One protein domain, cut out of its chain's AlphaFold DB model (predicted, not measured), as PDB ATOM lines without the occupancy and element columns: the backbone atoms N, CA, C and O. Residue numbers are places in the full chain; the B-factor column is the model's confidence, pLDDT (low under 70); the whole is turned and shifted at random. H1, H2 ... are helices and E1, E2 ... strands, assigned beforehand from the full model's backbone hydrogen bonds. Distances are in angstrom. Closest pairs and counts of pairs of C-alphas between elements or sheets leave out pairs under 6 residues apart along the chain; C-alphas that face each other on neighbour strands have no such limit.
ATOM      1  N   THR A   9     156.356 178.238 132.720       80.38
ATOM      2  CA  THR A   9     157.691 178.102 133.296       80.38
ATOM      3  C   THR A   9     158.272 176.758 132.857       80.38
ATOM      4  O   THR A   9     157.738 175.682 133.161       80.38
ATOM      5  N   LEU A  10     159.357 176.819 132.097       81.69
ATOM      6  CA  LEU A  10     160.084 175.666 131.609       81.69
ATOM      7  C   LEU A  10     160.855 175.033 132.767       81.69
ATOM      8  O   LEU A  10     161.614 175.697 133.469       81.69
ATOM      9  N   SER A  11     160.659 173.730 132.965       86.75
ATOM     10  CA  SER A  11     161.570 172.933 133.783       86.75
ATOM     11  C   SER A  11     162.892 172.739 133.035       86.75
ATOM     12  O   SER A  11     162.942 172.879 131.813       86.75
ATOM     13  N   ASN A  12     163.949 172.334 133.741       88.88
ATOM     14  CA  ASN A  12     165.236 172.006 133.113       88.88
ATOM     15  C   ASN A  12     165.096 170.949 132.005       88.88
ATOM     16  O   ASN A  12     165.768 171.029 130.985       88.88
ATOM     17  N   GLU A  13     164.187 169.987 132.179       89.50
ATOM     18  CA  GLU A  13     163.877 168.984 131.156       89.50
ATOM     19  C   GLU A  13     163.332 169.626 129.871       89.50
ATOM     20  O   GLU A  13     163.773 169.300 128.773       89.50
ATOM     21  N   ARG A  14     162.409 170.587 129.999       87.12
ATOM     22  CA  ARG A  14     161.847 171.302 128.845       87.12
ATOM     23  C   ARG A  14     162.870 172.222 128.194       87.12
ATOM     24  O   ARG A  14     162.902 172.306 126.975       87.12
ATOM     25  N   VAL A  15     163.727 172.868 128.986       89.19
ATOM     26  CA  VAL A  15     164.856 173.654 128.465       89.19
ATOM     27  C   VAL A  15     165.787 172.772 127.634       89.19
ATOM     28  O   VAL A  15     166.132 173.146 126.517       89.19
ATOM     29  N   ASN A  16     166.141 171.583 128.127       91.12
ATOM     30  CA  ASN A  16     166.975 170.645 127.374       91.12
ATOM     31  C   ASN A  16     166.306 170.210 126.074       91.12
ATOM     32  O   ASN A  16     166.964 170.201 125.040       91.12
ATOM     33  N   ARG A  17     164.997 169.941 126.096       89.88
ATOM     34  CA  ARG A  17     164.249 169.586 124.887       89.88
ATOM     35  C   ARG A  17     164.252 170.713 123.846       89.88
ATOM     36  O   ARG A  17     164.402 170.443 122.661       89.88
ATOM     37  N   VAL A  18     164.157 171.975 124.276       89.00
ATOM     38  CA  VAL A  18     164.331 173.135 123.381       89.00
ATOM     39  C   VAL A  18     165.745 173.147 122.788       89.00
ATOM     40  O   VAL A  18     165.891 173.285 121.580       89.00
ATOM     41  N   LEU A  19     166.786 172.966 123.607       91.06
ATOM     42  CA  LEU A  19     168.185 172.950 123.148       91.06
ATOM     43  C   LEU A  19     168.493 171.791 122.188       91.06
ATOM     44  O   LEU A  19     169.278 171.954 121.256       91.06
ATOM     45  N   GLU A  20     167.904 170.618 122.414       91.25
ATOM     46  CA  GLU A  20     168.000 169.466 121.511       91.25
ATOM     47  C   GLU A  20     167.340 169.775 120.172       91.25
ATOM     48  O   GLU A  20     167.957 169.574 119.127       91.25
ATOM     49  N   TYR A  21     166.140 170.356 120.205       89.00
ATOM     50  CA  TYR A  21     165.422 170.743 118.998       89.00
ATOM     51  C   TYR A  21     166.183 171.797 118.182       89.00
ATOM     52  O   TYR A  21     166.297 171.657 116.968       89.00
ATOM     53  N   LEU A  22     166.797 172.800 118.830       89.19
ATOM     54  CA  LEU A  22     167.642 173.792 118.147       89.19
ATOM     55  C   LEU A  22     168.767 173.144 117.335       89.19
ATOM     56  O   LEU A  22     169.073 173.607 116.238       89.19
ATOM     57  N   LYS A  23     169.373 172.076 117.864       91.00
ATOM     58  CA  LYS A  23     170.431 171.322 117.175       91.00
ATOM     59  C   LYS A  23     169.878 170.468 116.045       91.00
ATOM     60  O   LYS A  23     170.498 170.404 114.991       91.00
ATOM     61  N   GLU A  24     168.739 169.817 116.267       87.31
ATOM     62  CA  GLU A  24     168.073 168.981 115.265       87.31
ATOM     63  C   GLU A  24     167.730 169.777 114.003       87.31
ATOM     64  O   GLU A  24     167.965 169.306 112.891       87.31
ATOM     65  N   VAL A  25     167.216 170.997 114.178       83.69
ATOM     66  CA  VAL A  25     166.783 171.858 113.070       83.69
ATOM     67  C   VAL A  25     167.850 172.840 112.588       83.69
ATOM     68  O   VAL A  25     167.555 173.680 111.743       83.69
ATOM     69  N   ASP A  26     169.062 172.754 113.141       86.56
ATOM     70  CA  ASP A  26     170.174 173.679 112.899       86.56
ATOM     71  C   ASP A  26     169.752 175.160 112.972       86.56
ATOM     72  O   ASP A  26     170.029 175.977 112.097       86.56
ATOM     73  N   PHE A  27     169.010 175.518 114.022       82.56
ATOM     74  CA  PHE A  27     168.512 176.878 114.193       82.56
ATOM     75  C   PHE A  27     169.622 177.782 114.727       82.56
ATOM     76  O   PHE A  27     170.070 177.608 115.862       82.56
ATOM     77  N   HIS A  28     170.039 178.779 113.946       84.25
ATOM     78  CA  HIS A  28     171.076 179.721 114.354       84.25
ATOM     79  C   HIS A  28     170.902 181.115 113.734       84.25
ATOM     80  O   HIS A  28     170.257 181.305 112.703       84.25
ATOM     81  N   LEU A  29     171.497 182.120 114.383       73.69
ATOM     82  CA  LEU A  29     171.711 183.438 113.781       73.69
ATOM     83  C   LEU A  29     172.931 183.373 112.837       73.69
ATOM     84  O   LEU A  29     173.752 182.461 112.971       73.69
ATOM     85  N   PRO A  30     173.097 184.318 111.890       78.44
ATOM     86  CA  PRO A  30     174.331 184.421 111.111       78.44
ATOM     87  C   PRO A  30     175.548 184.491 112.039       78.44
ATOM     88  O   PRO A  30     175.493 185.196 113.046       78.44
ATOM     89  N   ASP A  31     176.613 183.756 111.720       79.44
ATOM     90  CA  ASP A  31     177.865 183.685 112.498       79.44
ATOM     91  C   ASP A  31     177.728 183.149 113.943       79.44
ATOM     92  O   ASP A  31     178.601 183.381 114.779       79.44
ATOM     93  N   ALA A  32     176.640 182.433 114.247       87.06
ATOM     94  CA  ALA A  32     176.436 181.681 115.486       87.06
ATOM     95  C   ALA A  32     176.125 180.208 115.165       87.06
ATOM     96  O   ALA A  32     175.949 179.840 114.003       87.06
ATOM     97  N   THR A  33     176.026 179.364 116.188       90.00
ATOM     98  CA  THR A  33     175.598 177.964 116.070       90.00
ATOM     99  C   THR A  33     174.334 177.704 116.882       90.00
ATOM    100  O   THR A  33     173.972 178.474 117.772       90.00
ATOM    101  N   SER A  34     173.682 176.565 116.644       89.88
ATOM    102  CA  SER A  34     172.537 176.097 117.441       89.88
ATOM    103  C   SER A  34     172.846 175.867 118.928       89.88
ATOM    104  O   SER A  34     171.931 175.689 119.730       89.88
ATOM    105  N   SER A  35     174.125 175.893 119.321       91.38
ATOM    106  CA  SER A  35     174.557 175.799 120.722       91.38
ATOM    107  C   SER A  35     174.757 177.159 121.399       91.38
ATOM    108  O   SER A  35     174.947 177.193 122.612       91.38
ATOM    109  N   ASP A  36     174.682 178.267 120.657       90.81
ATOM    110  CA  ASP A  36     174.973 179.617 121.159       90.81
ATOM    111  C   ASP A  36     173.722 180.355 121.662       90.81
ATOM    112  O   ASP A  36     173.549 181.557 121.437       90.81
ATOM    113  N   PHE A  37     172.835 179.629 122.348       88.88
ATOM    114  CA  PHE A  37     171.609 180.188 122.905       88.88
ATOM    115  C   PHE A  37     171.399 179.820 124.370       88.88
ATOM    116  O   PHE A  37     171.446 178.656 124.766       88.88
ATOM    117  N   ALA A  38     171.041 180.829 125.159       88.44
ATOM    118  CA  ALA A  38     170.388 180.655 126.444       88.44
ATOM    119  C   ALA A  38     168.866 180.700 126.251       88.44
ATOM    120  O   ALA A  38     168.324 181.633 125.652       88.44
ATOM    121  N   VAL A  39     168.172 179.691 126.773       88.25
ATOM    122  CA  VAL A  39     166.711 179.584 126.696       88.25
ATOM    123  C   VAL A  39     166.075 180.396 127.822       88.25
ATOM    124  O   VAL A  39     166.404 180.219 128.996       88.25
ATOM    125  N   ASN A  40     165.125 181.262 127.480       83.75
ATOM    126  CA  ASN A  40     164.284 181.921 128.468       83.75
ATOM    127  C   ASN A  40     163.385 180.876 129.139       83.75
ATOM    128  O   ASN A  40     162.695 180.110 128.469       83.75
ATOM    129  N   THR A  41     163.355 180.865 130.468       83.31
ATOM    130  CA  THR A  41     162.581 179.896 131.253       83.31
ATOM    131  C   THR A  41     161.074 180.111 131.176       83.31
ATOM    132  O   THR A  41     160.339 179.380 131.827       83.31
ATOM    133  N   HIS A  42     160.596 181.094 130.418       78.88
ATOM    134  CA  HIS A  42     159.179 181.339 130.189       78.88
ATOM    135  C   HIS A  42     158.861 181.177 128.703       78.88
ATOM    136  O   HIS A  42     159.340 181.949 127.870       78.88
ATOM    137  N   ALA A  43     158.039 180.179 128.382       78.75
ATOM    138  CA  ALA A  43     157.462 180.010 127.054       78.75
ATOM    139  C   ALA A  43     156.073 180.647 127.004       78.75
ATOM    140  O   ALA A  43     155.257 180.437 127.903       78.75
ATOM    141  N   ARG A  44     155.803 181.413 125.951       72.62
ATOM    142  CA  ARG A  44     154.511 182.071 125.737       72.62
ATOM    143  C   ARG A  44     153.660 181.261 124.788       72.62
ATOM    144  O   ARG A  44     154.158 180.787 123.777       72.62
ATOM    145  N   TYR A  45     152.376 181.137 125.079       69.31
ATOM    146  CA  TYR A  45     151.435 180.576 124.120       69.31
ATOM    147  C   TYR A  45     151.295 181.507 122.909       69.31
ATOM    148  O   TYR A  45     151.127 182.713 123.072       69.31
ATOM    149  N   ALA A  46     151.376 180.938 121.710       62.88
ATOM    150  CA  ALA A  46     151.574 181.663 120.459       62.88
ATOM    151  C   ALA A  46     150.488 181.413 119.412       62.88
ATOM    152  O   ALA A  46     150.426 182.147 118.425       62.88
ATOM    153  N   GLY A  47     149.565 180.476 119.667       56.56
ATOM    154  CA  GLY A  47     148.442 180.172 118.772       56.56
ATOM    155  C   GLY A  47     147.561 181.386 118.437       56.56
ATOM    156  O   GLY A  47     146.788 181.377 117.482       56.56
ATOM    157  N   TRP A  48     147.697 182.464 119.211       51.69
ATOM    158  CA  TRP A  48     147.050 183.748 118.991       51.69
ATOM    159  C   TRP A  48     147.846 184.741 118.123       51.69
ATOM    160  O   TRP A  48     147.249 185.564 117.427       51.69
ATOM    161  N   ASP A  49     149.178 184.696 118.157       53.59
ATOM    162  CA  ASP A  49     150.021 185.810 117.713       53.59
ATOM    163  C   ASP A  49     150.361 185.769 116.213       53.59
ATOM    164  O   ASP A  49     150.693 186.814 115.658       53.59
ATOM    165  N   TYR A  50     150.209 184.631 115.513       52.47
ATOM    166  CA  TYR A  50     150.703 184.449 114.129       52.47
ATOM    167  C   TYR A  50     149.695 183.821 113.147       52.47
ATOM    168  O   TYR A  50     149.042 182.826 113.459       52.47
ATOM    169  N   GLU A  51     149.524 184.408 111.950       40.88
ATOM    170  CA  GLU A  51     148.445 184.085 110.977       40.88
ATOM    171  C   GLU A  51     148.424 182.623 110.504       40.88
ATOM    172  O   GLU A  51     147.360 182.123 110.150       40.88
ATOM    173  N   SER A  52     149.562 181.932 110.547       46.19
ATOM    174  CA  SER A  52     149.743 180.568 110.033       46.19
ATOM    175  C   SER A  52     150.102 179.528 111.098       46.19
ATOM    176  O   SER A  52     150.537 178.431 110.750       46.19
ATOM    177  N   GLU A  53     149.962 179.851 112.386       51.12
ATOM    178  CA  GLU A  53     150.366 178.929 113.450       51.12
ATOM    179  C   GLU A  53     149.267 177.979 113.898       51.12
ATOM    180  O   GLU A  53     148.093 178.344 113.982       51.12
ATOM    181  N   ASP A  54     149.698 176.755 114.210       52.62
ATOM    182  CA  ASP A  54     148.899 175.795 114.953       52.62
ATOM    183  C   ASP A  54     148.528 176.416 116.301       52.62
ATOM    184  O   ASP A  54     149.363 177.010 116.989       52.62
ATOM    185  N   LEU A  55     147.258 176.295 116.668       52.81
ATOM    186  CA  LEU A  55     146.698 176.920 117.856       52.81
ATOM    187  C   LEU A  55     147.337 176.380 119.137       52.81
ATOM    188  O   LEU A  55     147.196 176.999 120.175       52.81
ATOM    189  N   GLU A  56     148.102 175.294 119.080       61.91
ATOM    190  CA  GLU A  56     148.886 174.791 120.206       61.91
ATOM    191  C   GLU A  56     150.371 175.198 120.165       61.91
ATOM    192  O   GLU A  56     151.191 174.550 120.806       61.91
ATOM    193  N   SER A  57     150.773 176.250 119.447       68.19
ATOM    194  CA  SER A  57     152.174 176.696 119.427       68.19
ATOM    195  C   SER A  57     152.593 177.455 120.697       68.19
ATOM    196  O   SER A  57     151.821 178.177 121.335       68.19
ATOM    197  N   CYS A  58     153.860 177.294 121.071       76.56
ATOM    198  CA  CYS A  58     154.559 178.026 122.119       76.56
ATOM    199  C   CYS A  58     155.764 178.761 121.506       76.56
ATOM    200  O   CYS A  58     156.554 178.164 120.775       76.56
ATOM    201  N   ILE A  59     155.927 180.041 121.839       78.12
ATOM    202  CA  ILE A  59     157.119 180.854 121.581       78.12
ATOM    203  C   ILE A  59     158.072 180.688 122.759       78.12
ATOM    204  O   ILE A  59     157.738 181.028 123.897       78.12
ATOM    205  N   ILE A  60     159.290 180.237 122.480       84.12
ATOM    206  CA  ILE A  60     160.367 180.160 123.460       84.12
ATOM    207  C   ILE A  60     161.420 181.201 123.101       84.12
ATOM    208  O   ILE A  60     162.034 181.133 122.039       84.12
ATOM    209  N   GLY A  61     161.619 182.179 123.987       82.44
ATOM    210  CA  GLY A  61     162.633 183.213 123.799       82.44
ATOM    211  C   GLY A  61     164.047 182.648 123.930       82.44
ATOM    212  O   GLY A  61     164.321 181.859 124.833       82.44
ATOM    213  N   LEU A  62     164.943 183.093 123.058       83.06
ATOM    214  CA  LEU A  62     166.349 182.710 123.018       83.06
ATOM    215  C   LEU A  62     167.213 183.969 123.088       83.06
ATOM    216  O   LEU A  62     166.924 184.965 122.419       83.06
ATOM    217  N   GLN A  63     168.272 183.924 123.884       83.50
ATOM    218  CA  GLN A  63     169.289 184.968 123.959       83.50
ATOM    219  C   GLN A  63     170.602 184.427 123.403       83.50
ATOM    220  O   GLN A  63     171.033 183.351 123.811       83.50
ATOM    221  N   CYS A  64     171.224 185.164 122.485       79.94
ATOM    222  CA  CYS A  64     172.522 184.803 121.926       79.94
ATOM    223  C   CYS A  64     173.606 184.826 123.015       79.94
ATOM    224  O   CYS A  64     173.639 185.738 123.844       79.94
ATOM    225  N   THR A  65     174.493 183.832 123.018       89.81
ATOM    226  CA  THR A  65     175.613 183.734 123.973       89.81
ATOM    227  C   THR A  65     176.980 183.981 123.338       89.81
ATOM    228  O   THR A  65     177.997 183.851 124.017       89.81
ATOM    229  N   VAL A  66     177.032 184.331 122.047       87.62
ATOM    230  CA  VAL A  66     178.282 184.711 121.375       87.62
ATOM    231  C   VAL A  66     178.805 186.021 121.987       87.62
ATOM    232  O   VAL A  66     178.034 186.981 122.080       87.62
ATOM    233  N   PRO A  67     180.098 186.101 122.368       86.31
ATOM    234  CA  PRO A  67     180.665 187.309 122.960       86.31
ATOM    235  C   PRO A  67     180.439 188.562 122.106       86.31
ATOM    236  O   PRO A  67     180.795 188.590 120.926       86.31
ATOM    237  N   GLY A  68     179.886 189.613 122.713       77.44
ATOM    238  CA  GLY A  68     179.590 190.891 122.055       77.44
ATOM    239  C   GLY A  68     178.252 190.943 121.311       77.44
ATOM    240  O   GLY A  68     177.982 191.936 120.634       77.44
ATOM    241  N   ARG A  69     177.425 189.896 121.412       77.94
ATOM    242  CA  ARG A  69     176.091 189.794 120.791       77.94
ATOM    243  C   ARG A  69     175.003 189.417 121.798       77.94
ATOM    244  O   ARG A  69     173.918 189.002 121.409       77.94
ATOM    245  N   GLU A  70     175.258 189.585 123.091       80.94
ATOM    246  CA  GLU A  70     174.365 189.183 124.187       80.94
ATOM    247  C   GLU A  70     173.024 189.940 124.187       80.94
ATOM    248  O   GLU A  70     172.041 189.476 124.771       80.94
ATOM    249  N   ASP A  71     172.968 191.096 123.522       69.94
ATOM    250  CA  ASP A  71     171.742 191.873 123.325       69.94
ATOM    251  C   ASP A  71     170.850 191.318 122.201       69.94
ATOM    252  O   ASP A  71     169.679 191.696 122.091       69.94
ATOM    253  N   GLU A  72     171.362 190.401 121.375       71.06
ATOM    254  CA  GLU A  72     170.589 189.767 120.313       71.06
ATOM    255  C   GLU A  72     169.668 188.687 120.884       71.06
ATOM    256  O   GLU A  72     170.092 187.708 121.505       71.06
ATOM    257  N   ARG A  73     168.364 188.869 120.659       74.94
ATOM    258  CA  ARG A  73     167.309 187.967 121.121       74.94
ATOM    259  C   ARG A  73     166.460 187.518 119.948       74.94
ATOM    260  O   ARG A  73     166.117 188.313 119.076       74.94
ATOM    261  N   THR A  74     166.089 186.252 119.963       71.94
ATOM    262  CA  THR A  74     165.213 185.637 118.969       71.94
ATOM    263  C   THR A  74     164.243 184.694 119.675       71.94
ATOM    264  O   THR A  74     164.138 184.699 120.905       71.94
ATOM    265  N   PHE A  75     163.491 183.910 118.920       81.00
ATOM    266  CA  PHE A  75     162.628 182.883 119.467       81.00
ATOM    267  C   PHE A  75     162.518 181.698 118.518       81.00
ATOM    268  O   PHE A  75     162.613 181.845 117.298       81.00
ATOM    269  N   ILE A  76     162.268 180.529 119.095       78.88
ATOM    270  CA  ILE A  76     161.869 179.336 118.356       78.88
ATOM    271  C   ILE A  76     160.432 178.975 118.705       78.88
ATOM    272  O   ILE A  76     159.954 179.231 119.815       78.88
ATOM    273  N   ARG A  77     159.743 178.386 117.733       79.00
ATOM    274  CA  ARG A  77     158.389 177.870 117.885       79.00
ATOM    275  C   ARG A  77     158.410 176.364 118.069       79.00
ATOM    276  O   ARG A  77     159.096 175.658 117.334       79.00
ATOM    277  N   MET A  78     157.610 175.886 119.009       78.88
ATOM    278  CA  MET A  78     157.346 174.461 119.211       78.88
ATOM    279  C   MET A  78     155.859 174.268 119.469       78.88
ATOM    280  O   MET A  78     155.236 175.140 120.073       78.88
ATOM    281  N   SER A  79     155.271 173.147 119.054       75.69
ATOM    282  CA  SER A  79     153.927 172.812 119.534       75.69
ATOM    283  C   SER A  79     153.974 172.501 121.030       75.69
ATOM    284  O   SER A  79     155.006 172.117 121.590       75.69
ATOM    285  N   PHE A  80     152.841 172.651 121.701       74.94
ATOM    286  CA  PHE A  80     152.688 172.333 123.108       74.94
ATOM    287  C   PHE A  80     153.025 170.864 123.353       74.94
ATOM    288  O   PHE A  80     153.779 170.560 124.272       74.94
ATOM    289  N   GLY A  81     152.546 169.960 122.494       74.31
ATOM    290  CA  GLY A  81     152.895 168.545 122.563       74.31
ATOM    291  C   GLY A  81     154.400 168.302 122.474       74.31
ATOM    292  O   GLY A  81     154.941 167.574 123.303       74.31
ATOM    293  N   GLN A  82     155.101 168.986 121.558       77.69
ATOM    294  CA  GLN A  82     156.552 168.857 121.428       77.69
ATOM    295  C   GLN A  82     157.241 169.335 122.701       77.69
ATOM    296  O   GLN A  82     158.065 168.624 123.260       77.69
ATOM    297  N   LEU A  83     156.867 170.508 123.216       81.81
ATOM    298  CA  LEU A  83     157.435 171.049 124.452       81.81
ATOM    299  C   LEU A  83     157.175 170.141 125.667       81.81
ATOM    300  O   LEU A  83     157.999 170.064 126.581       81.81
ATOM    301  N   MET A  84     156.034 169.451 125.682       80.81
ATOM    302  CA  MET A  84     155.633 168.527 126.744       80.81
ATOM    303  C   MET A  84     156.193 167.109 126.565       80.81
ATOM    304  O   MET A  84     156.089 166.317 127.500       80.81
ATOM    305  N   GLY A  85     156.831 166.813 125.430       77.81
ATOM    306  CA  GLY A  85     157.464 165.525 125.156       77.81
ATOM    307  C   GLY A  85     156.529 164.438 124.638       77.81
ATOM    308  O   GLY A  85     156.824 163.264 124.838       77.81
ATOM    309  N   ASP A  86     155.412 164.805 124.011       78.56
ATOM    310  CA  ASP A  86     154.569 163.847 123.296       78.56
ATOM    311  C   ASP A  86     155.272 163.403 122.003       78.56
ATOM    312  O   ASP A  86     155.648 164.225 121.169       78.56
ATOM    313  N   GLU A  87     155.479 162.098 121.846       69.06
ATOM    314  CA  GLU A  87     156.186 161.511 120.702       69.06
ATOM    315  C   GLU A  87     155.326 161.461 119.427       69.06
ATOM    316  O   GLU A  87     155.855 161.234 118.342       69.06
ATOM    317  N   ASN A  88     154.006 161.670 119.534       69.62
ATOM    318  CA  ASN A  88     153.063 161.515 118.419       69.62
ATOM    319  C   ASN A  88     152.529 162.837 117.860       69.62
ATOM    320  O   ASN A  88     151.594 162.822 117.053       69.62
ATOM    321  N   VAL A  89     153.078 163.979 118.274       67.31
ATOM    322  CA  VAL A  89     152.622 165.274 117.763       67.31
ATOM    323  C   VAL A  89     153.425 165.737 116.550       67.31
ATOM    324  O   VAL A  89     154.631 165.499 116.472       67.31
ATOM    325  N   PRO A  90     152.778 166.417 115.590       60.06
ATOM    326  CA  PRO A  90     153.469 166.935 114.423       60.06
ATOM    327  C   PRO A  90     154.506 167.990 114.820       60.06
ATOM    328  O   PRO A  90     154.243 168.887 115.629       60.06
ATOM    329  N   THR A  91     155.682 167.894 114.200       64.31
ATOM    330  CA  THR A  91     156.702 168.938 114.268       64.31
ATOM    331  C   THR A  91     156.243 170.149 113.473       64.31
ATOM    332  O   THR A  91     155.963 170.039 112.277       64.31
ATOM    333  N   LEU A  92     156.142 171.307 114.133       62.53
ATOM    334  CA  LEU A  92     155.762 172.544 113.457       62.53
ATOM    335  C   LEU A  92     156.862 172.982 112.479       62.53
ATOM    336  O   LEU A  92     158.045 172.818 112.783       62.53
ATOM    337  N   PRO A  93     156.508 173.605 111.340       64.69
ATOM    338  CA  PRO A  93     157.491 174.226 110.464       64.69
ATOM    339  C   PRO A  93     158.367 175.226 111.229       64.69
ATOM    340  O   PRO A  93     157.873 176.172 111.857       64.69
ATOM    341  N   VAL A  94     159.681 175.024 111.152       64.12
ATOM    342  CA  VAL A  94     160.683 175.883 111.792       64.12
ATOM    343  C   VAL A  94     160.522 177.304 111.258       64.12
ATOM    344  O   VAL A  94     160.447 177.509 110.046       64.12
ATOM    345  N   ASN A  95     160.398 178.295 112.145       60.66
ATOM    346  CA  ASN A  95     160.430 179.686 111.699       60.66
ATOM    347  C   ASN A  95     161.827 180.037 111.200       60.66
ATOM    348  O   ASN A  95     162.816 179.706 111.848       60.66
ATOM    349  N   GLU A  96     161.896 180.816 110.122       56.41
ATOM    350  CA  GLU A  96     163.087 181.624 109.891       56.41
ATOM    351  C   GLU A  96     163.302 182.561 111.095       56.41
ATOM    352  O   GLU A  96     162.325 183.002 111.720       56.41
ATOM    353  N   PRO A  97     164.555 182.895 111.444       52.50
ATOM    354  CA  PRO A  97     164.863 183.894 112.460       52.50
ATOM    355  C   PRO A  97     164.505 185.298 111.937       52.50
ATOM    356  O   PRO A  97     165.359 186.109 111.592       52.50
ATOM    357  N   LEU A  98     163.206 185.574 111.833       50.03
ATOM    358  CA  LEU A  98     162.635 186.861 111.461       50.03
ATOM    359  C   LEU A  98     162.344 187.678 112.721       50.03
ATOM    360  O   LEU A  98     162.060 187.141 113.793       50.03
ATOM    361  N   LEU A  99     162.355 189.006 112.588       48.41
ATOM    362  CA  LEU A  99     161.892 189.889 113.658       48.41
ATOM    363  C   LEU A  99     160.427 189.563 113.974       48.41
ATOM    364  O   LEU A  99     159.591 189.595 113.069       48.41
ATOM    365  N   ALA A 100     160.110 189.299 115.246       47.53
ATOM    366  CA  ALA A 100     158.763 188.934 115.705       47.53
ATOM    367  C   ALA A 100     157.675 189.881 115.166       47.53
ATOM    368  O   ALA A 100     156.602 189.449 114.770       47.53
ATOM    369  N   THR A 101     157.986 191.173 115.040       46.25
ATOM    370  CA  THR A 101     157.092 192.221 114.521       46.25
ATOM    371  C   THR A 101     156.690 192.059 113.051       46.25
ATOM    372  O   THR A 101     155.707 192.652 112.611       46.25
ATOM    373  N   SER A 102     157.420 191.267 112.265       44.94
ATOM    374  CA  SER A 102     157.172 191.105 110.827       44.94
ATOM    375  C   SER A 102     156.059 190.109 110.492       44.94
ATOM    376  O   SER A 102     155.504 190.195 109.389       44.94
ATOM    377  N   VAL A 103     155.719 189.230 111.440       48.81
ATOM    378  CA  VAL A 103     154.855 188.054 111.251       48.81
ATOM    379  C   VAL A 103     153.563 188.076 112.089       48.81
ATOM    380  O   VAL A 103     152.691 187.241 111.865       48.81
ATOM    381  N   LEU A 104     153.384 189.042 113.003       56.50
ATOM    382  CA  LEU A 104     152.220 189.086 113.901       56.50
ATOM    383  C   LEU A 104     150.877 189.214 113.156       56.50
ATOM    384  O   LEU A 104     150.737 190.081 112.291       56.50
ATOM    385  N   ARG A 105     149.838 188.485 113.605       54.94
ATOM    386  CA  ARG A 105     148.420 188.700 113.214       54.94
ATOM    387  C   ARG A 105     147.996 190.150 113.424       54.94
ATOM    388  O   ARG A 105     147.130 190.659 112.719       54.94
ATOM    389  N   SER A 106     148.612 190.833 114.393       55.88
ATOM    390  CA  SER A 106     148.303 192.226 114.694       55.88
ATOM    391  C   SER A 106     148.738 193.212 113.604       55.88
ATOM    392  O   SER A 106     148.236 194.336 113.562       55.88
TER     393      SER A 106
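What this domain is: This is residues 9 to 106 of the 239 residues of an uncharacterized protein of Corynebacterium pyruviciproducens (UniProt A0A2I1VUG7). A small, strongly twisted sheet of three strands has the longer helix H1 crossing one face and the short helix H2 packed next to one end of H1 on that same face. The strands E1, E2 and E3 follow one another as a meander, and after H2 a long stretch with no named element, residues 85 to 106, folds back past the sheet. The printed part has 98 residues, with two named helices and three named strands in the order H1, E1, E2, E3, H2; the sheet's order is E1, E2, E3, antiparallel throughout. The class is mixed, helices and strands, with 42 residues, under half, in named elements. The whole is compact, with a radius of gyration of the C-alphas of 12.9 A and spans of 36 by 32 by 23 A.

How they stand to each other: H1, residues 12 to 24, is on the sheet formed by E1, residues 37 to 45, E2, residues 57 to 64, and E3, residues 73 to 79, at a height over the sheet of 8.6 A. This makes two layers, a helix on one face of a sheet. H1 lies over E1 and only just over E2, where 3 of its C-alphas fall, and it runs across the strands, at 68 degrees to E1 on the local plane. The closest C-alphas of H1 and E1 are those of Val 15 and Val 39, 6.5 A apart. H1 and E3 are near each other, with 6 pairs of C-alphas within 10 A. E1 bends by 72 degrees at residue 41. E1 and E2 form a hairpin, antiparallel at 154 degrees, with N 40 and O 61 2.8 A apart, within hydrogen-bond range. E2 and E3 form another, at 152 degrees, with N 58 and O 78 2.7 A apart, within hydrogen-bond range. E1 and E3 are the edge strands. H2, residues 80 to 84, is on the same face as H1 at a height over the sheet of 8.2 A, and only just over E2, where 3 of its C-alphas fall. H1 touches H2 with residues 14 to 18 alone; the closest C-alphas are those of Arg 14 and Leu 83, 6.2 A apart. In H1 and H2 every O i to N i+4 pair is within hydrogen-bond range.

Where its parts are: H1 begins at C-alpha 12 at (165.236, 172.006, 133.113) and is 18.3 A long. E1 begins at C-alpha 37 at (171.609, 180.188, 122.905) and is 20.2 A long; E2 is 22.0 A and E3 20.3 A. H2 is 6.0 A long and ends at C-alpha 84 at (155.633, 168.527, 126.744).

The domain as a whole: The two C-alphas farthest apart are those of Gly 68 and Asn 88, 39.7 A. The printed part has no cut. The links H1 to E1 and E1 to E2 are long, E2 to E3 is short, and E3 to H2 is tight. The mean pLDDT of the printed part is 74.0; residues 45 to 57, residue 71 and residues 87 to 106 are under 70.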